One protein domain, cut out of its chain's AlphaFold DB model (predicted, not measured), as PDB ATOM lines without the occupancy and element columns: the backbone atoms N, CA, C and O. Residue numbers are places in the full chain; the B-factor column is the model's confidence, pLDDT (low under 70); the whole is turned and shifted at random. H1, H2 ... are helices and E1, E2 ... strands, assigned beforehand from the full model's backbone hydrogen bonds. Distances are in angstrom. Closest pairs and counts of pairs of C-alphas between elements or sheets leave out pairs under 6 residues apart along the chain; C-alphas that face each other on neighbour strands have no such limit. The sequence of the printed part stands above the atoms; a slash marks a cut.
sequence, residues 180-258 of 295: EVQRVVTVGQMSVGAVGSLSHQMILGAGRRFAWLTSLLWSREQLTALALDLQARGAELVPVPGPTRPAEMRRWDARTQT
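What this domain is: This is residues 180 to 258 of the 295 residues of the protein "Uncharacterized membrane protein YhaH (DUF805 family)" of Schumannella luteola (UniProt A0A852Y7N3). A twisted sheet of four strands has helix H1 packed along one face, over E2 and E1, while the short helix H2 only grazes the sheet. The printed part has 79 residues, with four named strands and two named helices in the order E1, E2, E3, H1, E4, H2. The sheet runs E3, E2, E1, E4 and is mixed, with E1 and E4 parallel and the other neighbours antiparallel; the class is mixed, helices and strands. The whole is compact, with a radius of gyration of the C-alphas of 11.9 A and spans of 36 by 27 by 20 A.

How they stand to each other: E1, residues 181 to 191, bends by 68 degrees at residue 188 and forms a hairpin with E2, residues 197 to 205, at 165 degrees between directions; N 187 and O 200 are 2.8 A apart, within hydrogen-bond range. E2 forms a second hairpin with E3, residues 209 to 214, at 163 degrees, with N 213 and O 201 2.8 A apart. E1, E2 and E3 make a meander, each strand the antiparallel neighbour of the one before. H1, residues 220 to 232, is on the sheet at a height of 9.0 A over it, over E2 and E1, and along the strands at 19 degrees to E1 on the local plane; it is only just not over E4, residues 236 to 243, on which 2 of its 13 C-alphas fall. The closest C-alphas of H1 and E1 are those of Ala 227 and Val 184, 6.5 A apart. E4 is the parallel neighbour of E1 at 11 degrees, with N 238 and O 184 2.9 A apart. E3, H1 and E4 form a split strand-helix-strand unit, two strands running the same way with E2 and E1 between them, and its crossover is right-handed. H1 on one face of the sheet gives two layers. H2, residues 246 to 252, only grazes the sheet and is apart from H1; its closest C-alpha to E1 is that of Pro 246, 7.7 A from that of Met 190. In H1 every O i to N i+4 pair is within hydrogen-bond range; in H2 0 of 3 are, beside 2 of 4 O i to N i+3 pairs.

Where its parts are: E1 begins at C-alpha 181 (310.481, -7.037, 549.202) and is 25.8 A long, E2 25.7 A and E3 14.3 A. H1 is 18.1 A long from C-alpha 220 (323.033, 8.395, 553.910). E4 is 20.9 A long, and H2, 10.5 A, ends at C-alpha 252 (302.095, 6.470, 549.064).

The domain as a whole: The C-alphas farthest apart are those of Ala 194 and Arg 233, 36.3 A. The printed part has no cut, and the links between the elements are tight. The mean pLDDT of the printed part is 85.3; residue 195 and residues 256 to 258 are under 70.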
ATOM      1  N   GLU A 180     310.197 -11.265 549.177       93.69
ATOM      2  CA  GLU A 180     309.171 -10.595 549.963       93.69
ATOM      3  C   GLU A 180     309.189  -9.068 549.790       93.69
ATOM      4  O   GLU A 180     308.169  -8.418 550.046       93.69
ATOM      5  N   VAL A 181     310.325  -8.483 549.392       93.94
ATOM      6  CA  VAL A 181     310.481  -7.037 549.202       93.94
ATOM      7  C   VAL A 181     309.876  -6.645 547.862       93.94
ATOM      8  O   VAL A 181     310.398  -6.976 546.806       93.94
ATOM      9  N   GLN A 182     308.791  -5.879 547.907       92.88
ATOM     10  CA  GLN A 182     308.180  -5.333 546.698       92.88
ATOM     11  C   GLN A 182     308.832  -4.018 546.306       92.88
ATOM     12  O   GLN A 182     309.177  -3.811 545.148       92.88
ATOM     13  N   ARG A 183     309.002  -3.125 547.286       92.50
ATOM     14  CA  ARG A 183     309.516  -1.782 547.043       92.50
ATOM     15  C   ARG A 183     310.368  -1.260 548.182       92.50
ATOM     16  O   ARG A 183     310.130  -1.535 549.363       92.50
ATOM     17  N   VAL A 184     311.327  -0.434 547.808       93.75
ATOM     18  CA  VAL A 184     312.193   0.327 548.691       93.75
ATOM     19  C   VAL A 184     311.900   1.794 548.449       93.75
ATOM     20  O   VAL A 184     312.138   2.318 547.367       93.75
ATOM     21  N   VAL A 185     311.374   2.468 549.464       92.19
ATOM     22  CA  VAL A 185     311.046   3.892 549.386       92.19
ATOM     23  C   VAL A 185     312.158   4.676 550.062       92.19
ATOM     24  O   VAL A 185     312.415   4.479 551.253       92.19
ATOM     25  N   THR A 186     312.816   5.563 549.320       93.12
ATOM     26  CA  THR A 186     313.860   6.447 549.852       93.12
ATOM     27  C   THR A 186     313.327   7.869 549.947       93.12
ATOM     28  O   THR A 186     312.930   8.480 548.962       93.12
ATOM     29  N   VAL A 187     313.304   8.410 551.160       90.94
ATOM     30  CA  VAL A 187     312.885   9.781 551.454       90.94
ATOM     31  C   VAL A 187     314.136  10.569 551.801       90.94
ATOM     32  O   VAL A 187     314.790  10.305 552.814       90.94
ATOM     33  N   GLY A 188     314.491  11.527 550.945       86.50
ATOM     34  CA  GLY A 188     315.726  12.294 551.110       86.50
ATOM     35  C   GLY A 188     315.741  13.112 552.400       86.50
ATOM     36  O   GLY A 188     316.767  13.167 553.081       86.50
ATOM     37  N   GLN A 189     314.601  13.712 552.742       86.12
ATOM     38  CA  GLN A 189     314.441  14.609 553.879       86.12
ATOM     39  C   GLN A 189     313.024  14.490 554.448       86.12
ATOM     40  O   GLN A 189     312.038  14.670 553.740       86.12
ATOM     41  N   MET A 190     312.912  14.210 555.738       84.44
ATOM     42  CA  MET A 190     311.665  14.308 556.489       84.44
ATOM     43  C   MET A 190     311.979  14.920 557.848       84.44
ATOM     44  O   MET A 190     312.895  14.487 558.548       84.44
ATOM     45  N   SER A 191     311.240  15.966 558.210       78.25
ATOM     46  CA  SER A 191     311.391  16.604 559.511       78.25
ATOM     47  C   SER A 191     310.749  15.743 560.594       78.25
ATOM     48  O   SER A 191     309.584  15.348 560.499       78.25
ATOM     49  N   VAL A 192     311.514  15.456 561.647       72.12
ATOM     50  CA  VAL A 192     311.028  14.718 562.819       72.12
ATOM     51  C   VAL A 192     311.149  15.613 564.046       72.12
ATOM     52  O   VAL A 192     312.132  15.565 564.784       72.12
ATOM     53  N   GLY A 193     310.141  16.465 564.245       71.75
ATOM     54  CA  GLY A 193     310.092  17.398 565.373       71.75
ATOM     55  C   GLY A 193     311.371  18.236 565.496       71.75
ATOM     56  O   GLY A 193     311.868  18.774 564.508       71.75
ATOM     57  N   ALA A 194     311.920  18.307 566.711       70.12
ATOM     58  CA  ALA A 194     313.136  19.062 567.029       70.12
ATOM     59  C   ALA A 194     314.450  18.406 566.552       70.12
ATOM     60  O   ALA A 194     315.508  19.019 566.664       70.12
ATOM     61  N   VAL A 195     314.418  17.176 566.022       68.00
ATOM     62  CA  VAL A 195     315.629  16.426 565.617       68.00
ATOM     63  C   VAL A 195     316.141  16.866 564.233       68.00
ATOM     64  O   VAL A 195     317.218  16.461 563.798       68.00
ATOM     65  N   GLY A 196     315.394  17.735 563.547       78.19
ATOM     66  CA  GLY A 196     315.742  18.251 562.227       78.19
ATOM     67  C   GLY A 196     315.320  17.318 561.091       78.19
ATOM     68  O   GLY A 196     314.428  16.478 561.240       78.19
ATOM     69  N   SER A 197     315.931  17.523 559.923       82.94
ATOM     70  CA  SER A 197     315.654  16.754 558.710       82.94
ATOM     71  C   SER A 197     316.483  15.474 558.691       82.94
ATOM     72  O   SER A 197     317.714  15.521 558.718       82.94
ATOM     73  N   LEU A 198     315.808  14.328 558.650       85.06
ATOM     74  CA  LEU A 198     316.428  13.011 558.567       85.06
ATOM     75  C   LEU A 198     316.125  12.379 557.205       85.06
ATOM     76  O   LEU A 198     315.058  12.591 556.633       85.06
ATOM     77  N   SER A 199     317.057  11.585 556.679       86.50
ATOM     78  CA  SER A 199     316.777  10.711 555.538       86.50
ATOM     79  C   SER A 199     316.132   9.434 556.053       86.50
ATOM     80  O   SER A 199     316.572   8.869 557.057       86.50
ATOM     81  N   HIS A 200     315.094   8.966 555.374       86.38
ATOM     82  CA  HIS A 200     314.400   7.741 555.743       86.38
ATOM     83  C   HIS A 200     314.429   6.764 554.580       86.38
ATOM     84  O   HIS A 200     314.274   7.141 553.424       86.38
ATOM     85  N   GLN A 201     314.590   5.492 554.898       88.25
ATOM     86  CA  GLN A 201     314.427   4.407 553.954       88.25
ATOM     87  C   GLN A 201     313.427   3.418 554.531       88.25
ATOM     88  O   GLN A 201     313.529   2.997 555.686       88.25
ATOM     89  N   MET A 202     312.437   3.060 553.730       85.94
ATOM     90  CA  MET A 202     311.424   2.084 554.094       85.94
ATOM     91  C   MET A 202     311.513   0.894 553.161       85.94
ATOM     92  O   MET A 202     311.573   1.058 551.948       85.94
ATOM     93  N   ILE A 203     311.489  -0.295 553.748       84.75
ATOM     94  CA  ILE A 203     311.488  -1.557 553.017       84.75
ATOM     95  C   ILE A 203     310.096  -2.161 553.186       84.75
ATOM     96  O   ILE A 203     309.680  -2.479 554.309       84.75
ATOM     97  N   LEU A 204     309.359  -2.252 552.082       85.81
ATOM     98  CA  LEU A 204     307.948  -2.625 552.047       85.81
ATOM     99  C   LEU A 204     307.769  -3.937 551.274       85.81
ATOM    100  O   LEU A 204     308.337  -4.121 550.199       85.81
ATOM    101  N   GLY A 205     306.962  -4.837 551.832       86.00
ATOM    102  CA  GLY A 205     306.547  -6.083 551.191       86.00
ATOM    103  C   GLY A 205     305.069  -6.135 550.838       86.00
ATOM    104  O   GLY A 205     304.334  -5.173 551.052       86.00
ATOM    105  N   ALA A 206     304.625  -7.305 550.374       80.25
ATOM    106  CA  ALA A 206     303.263  -7.541 549.882       80.25
ATOM    107  C   ALA A 206     302.150  -7.206 550.873       80.25
ATOM    108  O   ALA A 206     301.160  -6.590 550.492       80.25
ATOM    109  N   GLY A 207     302.333  -7.522 552.157       74.81
ATOM    110  CA  GLY A 207     301.340  -7.248 553.203       74.81
ATOM    111  C   GLY A 207     301.856  -6.416 554.377       74.81
ATOM    112  O   GLY A 207     301.060  -5.916 555.164       74.81
ATOM    113  N   ARG A 208     303.175  -6.237 554.512       80.19
ATOM    114  CA  ARG A 208     303.792  -5.688 555.730       80.19
ATOM    115  C   ARG A 208     304.989  -4.798 555.429       80.19
ATOM    116  O   ARG A 208     305.698  -4.996 554.447       80.19
ATOM    117  N   ARG A 209     305.256  -3.850 556.330       77.19
ATOM    118  CA  ARG A 209     306.521  -3.107 556.351       77.19
ATOM    119  C   ARG A 209     307.580  -3.925 557.077       77.19
ATOM    120  O   ARG A 209     307.448  -4.184 558.277       77.19
ATOM    121  N   PHE A 210     308.659  -4.246 556.376       79.44
ATOM    122  CA  PHE A 210     309.788  -4.963 556.950       79.44
ATOM    123  C   PHE A 210     310.621  -4.054 557.828       79.44
ATOM    124  O   PHE A 210     310.780  -4.324 559.013       79.44
ATOM    125  N   ALA A 211     311.072  -2.924 557.298       86.00
ATOM    126  CA  ALA A 211     311.992  -2.071 558.026       86.00
ATOM    127  C   ALA A 211     311.735  -0.595 557.782       86.00
ATOM    128  O   ALA A 211     311.270  -0.182 556.720       86.00
ATOM    129  N   TRP A 212     312.068   0.188 558.801       88.62
ATOM    130  CA  TRP A 212     312.197   1.627 558.702       88.62
ATOM    131  C   TRP A 212     313.584   1.993 559.211       88.62
ATOM    132  O   TRP A 212     313.900   1.809 560.387       88.62
ATOM    133  N   LEU A 213     314.432   2.429 558.292       90.69
ATOM    134  CA  LEU A 213     315.796   2.851 558.549       90.69
ATOM    135  C   LEU A 213     315.841   4.371 558.461       90.69
ATOM    136  O   LEU A 213     315.195   4.970 557.602       90.69
ATOM    137  N   THR A 214     316.574   5.008 559.365       90.12
ATOM    138  CA  THR A 214     316.676   6.468 559.414       90.12
ATOM    139  C   THR A 214     318.132   6.888 559.459       90.12
ATOM    140  O   THR A 214     318.986   6.156 559.970       90.12
ATOM    141  N   SER A 215     318.411   8.107 559.000       89.88
ATOM    142  CA  SER A 215     319.742   8.696 559.095       89.88
ATOM    143  C   SER A 215     320.164   8.983 560.538       89.88
ATOM    144  O   SER A 215     321.253   9.489 560.778       89.88
ATOM    145  N   LEU A 216     319.331   8.670 561.534       87.62
ATOM    146  CA  LEU A 216     319.716   8.736 562.937       87.62
ATOM    147  C   LEU A 216     320.679   7.594 563.312       87.62
ATOM    148  O   LEU A 216     321.633   7.833 564.044       87.62
ATOM    149  N   LEU A 217     320.444   6.387 562.781       87.88
ATOM    150  CA  LEU A 217     321.218   5.169 563.074       87.88
ATOM    151  C   LEU A 217     322.037   4.648 561.890       87.88
ATOM    152  O   LEU A 217     322.885   3.778 562.080       87.88
ATOM    153  N   TRP A 218     321.833   5.201 560.695       91.12
ATOM    154  CA  TRP A 218     322.545   4.811 559.476       91.12
ATOM    155  C   TRP A 218     323.069   6.042 558.736       91.12
ATOM    156  O   TRP A 218     322.512   7.132 558.866       91.12
ATOM    157  N   SER A 219     324.155   5.907 557.976       91.12
ATOM    158  CA  SER A 219     324.624   7.006 557.122       91.12
ATOM    159  C   SER A 219     323.785   7.083 555.842       91.12
ATOM    160  O   SER A 219     323.148   6.105 555.446       91.12
ATOM    161  N   ARG A 220     323.768   8.242 555.175       91.00
ATOM    162  CA  ARG A 220     323.033   8.395 553.910       91.00
ATOM    163  C   ARG A 220     323.598   7.461 552.840       91.00
ATOM    164  O   ARG A 220     322.838   6.869 552.079       91.00
ATOM    165  N   GLU A 221     324.912   7.297 552.825       90.38
ATOM    166  CA  GLU A 221     325.650   6.407 551.933       90.38
ATOM    167  C   GLU A 221     325.257   4.952 552.194       90.38
ATOM    168  O   GLU A 221     324.966   4.230 551.250       90.38
ATOM    169  N   GLN A 222     325.149   4.541 553.463       90.50
ATOM    170  CA  GLN A 222     324.712   3.192 553.840       90.50
ATOM    171  C   GLN A 222     323.273   2.903 553.407       90.50
ATOM    172  O   GLN A 222     323.003   1.846 552.841       90.50
ATOM    173  N   LEU A 223     322.355   3.848 553.640       92.50
ATOM    174  CA  LEU A 223     320.963   3.717 553.201       92.50
ATOM    175  C   LEU A 223     320.864   3.652 551.673       92.50
ATOM    176  O   LEU A 223     320.134   2.829 551.127       92.50
ATOM    177  N   THR A 224     321.630   4.491 550.973       91.75
ATOM    178  CA  THR A 224     321.665   4.506 549.504       91.75
ATOM    179  C   THR A 224     322.233   3.201 548.960       91.75
ATOM    180  O   THR A 224     321.642   2.603 548.068       91.75
ATOM    181  N   ALA A 225     323.332   2.713 549.530       91.12
ATOM    182  CA  ALA A 225     323.963   1.474 549.103       91.12
ATOM    183  C   ALA A 225     323.059   0.254 549.337       91.12
ATOM    184  O   ALA A 225     322.926  -0.585 548.451       91.12
ATOM    185  N   LEU A 226     322.352   0.200 550.472       92.38
ATOM    186  CA  LEU A 226     321.332  -0.821 550.713       92.38
ATOM    187  C   LEU A 226     320.164  -0.713 549.722       92.38
ATOM    188  O   LEU A 226     319.650  -1.729 549.268       92.38
ATOM    189  N   ALA A 227     319.736   0.507 549.380       93.75
ATOM    190  CA  ALA A 227     318.672   0.718 548.398       93.75
ATOM    191  C   ALA A 227     319.060   0.160 547.025       93.75
ATOM    192  O   ALA A 227     318.269  -0.545 546.405       93.75
ATOM    193  N   LEU A 228     320.285   0.459 546.589       92.94
ATOM    194  CA  LEU A 228     320.833   0.012 545.313       92.94
ATOM    195  C   LEU A 228     321.072  -1.503 545.290       92.94
ATOM    196  O   LEU A 228     320.799  -2.132 544.276       92.94
ATOM    197  N   ASP A 229     321.521  -2.107 546.394       92.12
ATOM    198  CA  ASP A 229     321.678  -3.566 546.503       92.12
ATOM    199  C   ASP A 229     320.327  -4.293 546.451       92.12
ATOM    200  O   ASP A 229     320.179  -5.266 545.718       92.12
ATOM    201  N   LEU A 230     319.305  -3.784 547.146       93.00
ATOM    202  CA  LEU A 230     317.944  -4.319 547.038       93.00
ATOM    203  C   LEU A 230     317.390  -4.161 545.615       93.00
ATOM    204  O   LEU A 230     316.794  -5.097 545.084       93.00
ATOM    205  N   GLN A 231     317.624  -3.011 544.977       95.06
ATOM    206  CA  GLN A 231     317.212  -2.765 543.595       95.06
ATOM    207  C   GLN A 231     317.893  -3.720 542.613       95.06
ATOM    208  O   GLN A 231     317.228  -4.315 541.768       95.06
ATOM    209  N   ALA A 232     319.206  -3.919 542.751       93.19
ATOM    210  CA  ALA A 232     319.979  -4.838 541.920       93.19
ATOM    211  C   ALA A 232     319.487  -6.292 542.028       93.19
ATOM    212  O   ALA A 232     319.698  -7.087 541.117       93.19
ATOM    213  N   ARG A 233     318.807  -6.637 543.127       92.19
ATOM    214  CA  ARG A 233     318.221  -7.961 543.370       92.19
ATOM    215  C   ARG A 233     316.728  -8.043 543.030       92.19
ATOM    216  O   ARG A 233     316.111  -9.072 543.290       92.19
ATOM    217  N   GLY A 234     316.161  -6.992 542.437       93.31
ATOM    218  CA  GLY A 234     314.805  -6.989 541.882       93.31
ATOM    219  C   GLY A 234     313.760  -6.210 542.681       93.31
ATOM    220  O   GLY A 234     312.601  -6.203 542.277       93.31
ATOM    221  N   ALA A 235     314.123  -5.538 543.778       94.19
ATOM    222  CA  ALA A 235     313.177  -4.667 544.478       94.19
ATOM    223  C   ALA A 235     312.928  -3.360 543.699       94.19
ATOM    224  O   ALA A 235     313.856  -2.744 543.175       94.19
ATOM    225  N   GLU A 236     311.685  -2.876 543.673       95.06
ATOM    226  CA  GLU A 236     311.354  -1.587 543.055       95.06
ATOM    227  C   GLU A 236     311.907  -0.431 543.906       95.06
ATOM    228  O   GLU A 236     311.523  -0.267 545.065       95.06
ATOM    229  N   LEU A 237     312.798   0.400 543.359       95.25
ATOM    230  CA  LEU A 237     313.291   1.589 544.058       95.25
ATOM    231  C   LEU A 237     312.416   2.801 543.727       95.25
ATOM    232  O   LEU A 237     312.404   3.268 542.592       95.25
ATOM    233  N   VAL A 238     311.738   3.347 544.738       94.12
ATOM    234  CA  VAL A 238     310.863   4.521 544.609       94.12
ATOM    235  C   VAL A 238     311.480   5.700 545.368       94.12
ATOM    236  O   VAL A 238     311.312   5.807 546.590       94.12
ATOM    237  N   PRO A 239     312.221   6.591 544.686       93.12
ATOM    238  CA  PRO A 239     312.717   7.807 545.309       93.12
ATOM    239  C   PRO A 239     311.570   8.801 545.508       93.12
ATOM    240  O   PRO A 239     310.855   9.137 544.566       93.12
ATOM    241  N   VAL A 240     311.412   9.303 546.732       90.12
ATOM    242  CA  VAL A 240     310.470  10.382 547.044       90.12
ATOM    243  C   VAL A 240     311.236  11.704 547.012       90.12
ATOM    244  O   VAL A 240     312.086  11.941 547.883       90.12
ATOM    245  N   PRO A 241     310.995  12.558 546.002       84.06
ATOM    246  CA  PRO A 241     311.687  13.826 545.886       84.06
ATOM    247  C   PRO A 241     311.197  14.811 546.952       84.06
ATOM    248  O   PRO A 241     310.001  14.966 547.185       84.06
ATOM    249  N   GLY A 242     312.147  15.530 547.545       83.75
ATOM    250  CA  GLY A 242     311.869  16.669 548.412       83.75
ATOM    251  C   GLY A 242     311.482  16.334 549.860       83.75
ATOM    252  O   GLY A 242     311.421  15.169 550.265       83.75
ATOM    253  N   PRO A 243     311.277  17.383 550.675       84.50
ATOM    254  CA  PRO A 243     310.844  17.242 552.055       84.50
ATOM    255  C   PRO A 243     309.423  16.674 552.105       84.50
ATOM    256  O   PRO A 243     308.488  17.302 551.622       84.50
ATOM    257  N   THR A 244     309.260  15.490 552.698       83.44
ATOM    258  CA  THR A 244     307.956  14.812 552.796       83.44
ATOM    259  C   THR A 244     307.435  14.856 554.225       83.44
ATOM    260  O   THR A 244     308.179  14.589 555.172       83.44
ATOM    261  N   ARG A 245     306.146  15.162 554.408       81.56
ATOM    262  CA  ARG A 245     305.507  15.083 555.731       81.56
ATOM    263  C   ARG A 245     305.054  13.652 556.050       81.56
ATOM    264  O   ARG A 245     304.611  12.934 555.154       81.56
ATOM    265  N   PRO A 246     304.995  13.256 557.337       74.25
ATOM    266  CA  PRO A 246     304.443  11.955 557.732       74.25
ATOM    267  C   PRO A 246     303.017  11.699 557.210       74.25
ATOM    268  O   PRO A 246     302.642  10.566 556.920       74.25
ATOM    269  N   ALA A 247     302.199  12.749 557.081       77.88
ATOM    270  CA  ALA A 247     300.845  12.640 556.540       77.88
ATOM    271  C   ALA A 247     300.822  12.351 555.030       77.88
ATOM    272  O   ALA A 247     299.917  11.668 554.559       77.88
ATOM    273  N   GLU A 248     301.815  12.831 554.285       82.88
ATOM    274  CA  GLU A 248     301.929  12.613 552.840       82.88
ATOM    275  C   GLU A 248     302.409  11.193 552.540       82.88
ATOM    276  O   GLU A 248     301.902  10.580 551.607       82.88
ATOM    277  N   MET A 249     303.273  10.614 553.384       79.50
ATOM    278  CA  MET A 249     303.693   9.207 553.278       79.50
ATOM    279  C   MET A 249     302.518   8.221 553.248       79.50
ATOM    280  O   MET A 249     302.552   7.251 552.491       79.50
ATOM    281  N   ARG A 250     301.433   8.516 553.978       78.75
ATOM    282  CA  ARG A 250     300.212   7.692 553.970       78.75
ATOM    283  C   ARG A 250     299.542   7.610 552.601       78.75
ATOM    284  O   ARG A 250     298.882   6.615 552.325       78.75
ATOM    285  N   ARG A 251     299.709   8.628 551.752       81.31
ATOM    286  CA  ARG A 251     299.188   8.614 550.376       81.31
ATOM    287  C   ARG A 251     299.966   7.646 549.484       81.31
ATOM    288  O   ARG A 251     299.405   7.148 548.520       81.31
ATOM    289  N   TRP A 252     301.229   7.378 549.817       75.44
ATOM    290  CA  TRP A 252     302.095   6.470 549.064       75.44
ATOM    291  C   TRP A 252     301.910   5.009 549.477       75.44
ATOM    292  O   TRP A 252     301.928   4.121 548.629       75.44
ATOM    293  N   ASP A 253     301.722   4.749 550.772       77.56
ATOM    294  CA  ASP A 253     301.338   3.431 551.278       77.56
ATOM    295  C   ASP A 253     300.648   3.586 552.643       77.56
ATOM    296  O   ASP A 253     301.241   4.102 553.594       77.56
ATOM    297  N   ALA A 254     299.406   3.114 552.768       76.31
ATOM    298  CA  ALA A 254     298.629   3.180 554.009       76.31
ATOM    299  C   ALA A 254     299.317   2.469 555.194       76.31
ATOM    300  O   ALA A 254     299.079   2.809 556.352       76.31
ATOM    301  N   ARG A 255     300.226   1.523 554.919       72.62
ATOM    302  CA  ARG A 255     301.016   0.782 555.917       72.62
ATOM    303  C   ARG A 255     302.162   1.601 556.504       72.62
ATOM    304  O   ARG A 255     302.789   1.171 557.473       72.62
ATOM    305  N   THR A 256     302.424   2.799 555.982       68.56
ATOM    306  CA  THR A 256     303.365   3.771 556.570       68.56
ATOM    307  C   THR A 256     302.783   4.497 557.790       68.56
ATOM    308  O   THR A 256     303.171   5.627 558.079       68.56
ATOM    309  N   GLN A 257     301.867   3.841 558.518       61.91
ATOM    310  CA  GLN A 257     301.196   4.342 559.716       61.91
ATOM    311  C   GLN A 257     302.134   5.075 560.680       61.91
ATOM    312  O   GLN A 257     303.340   4.809 560.773       61.91
ATOM    313  N   THR A 258     301.528   6.029 561.388       61.88
ATOM    314  CA  THR A 258     302.209   7.059 562.166       61.88
ATOM    315  C   THR A 258     303.206   6.455 563.155       61.88
ATOM    316  O   THR A 258     302.990   5.387 563.725       61.88
TER     317      THR A 258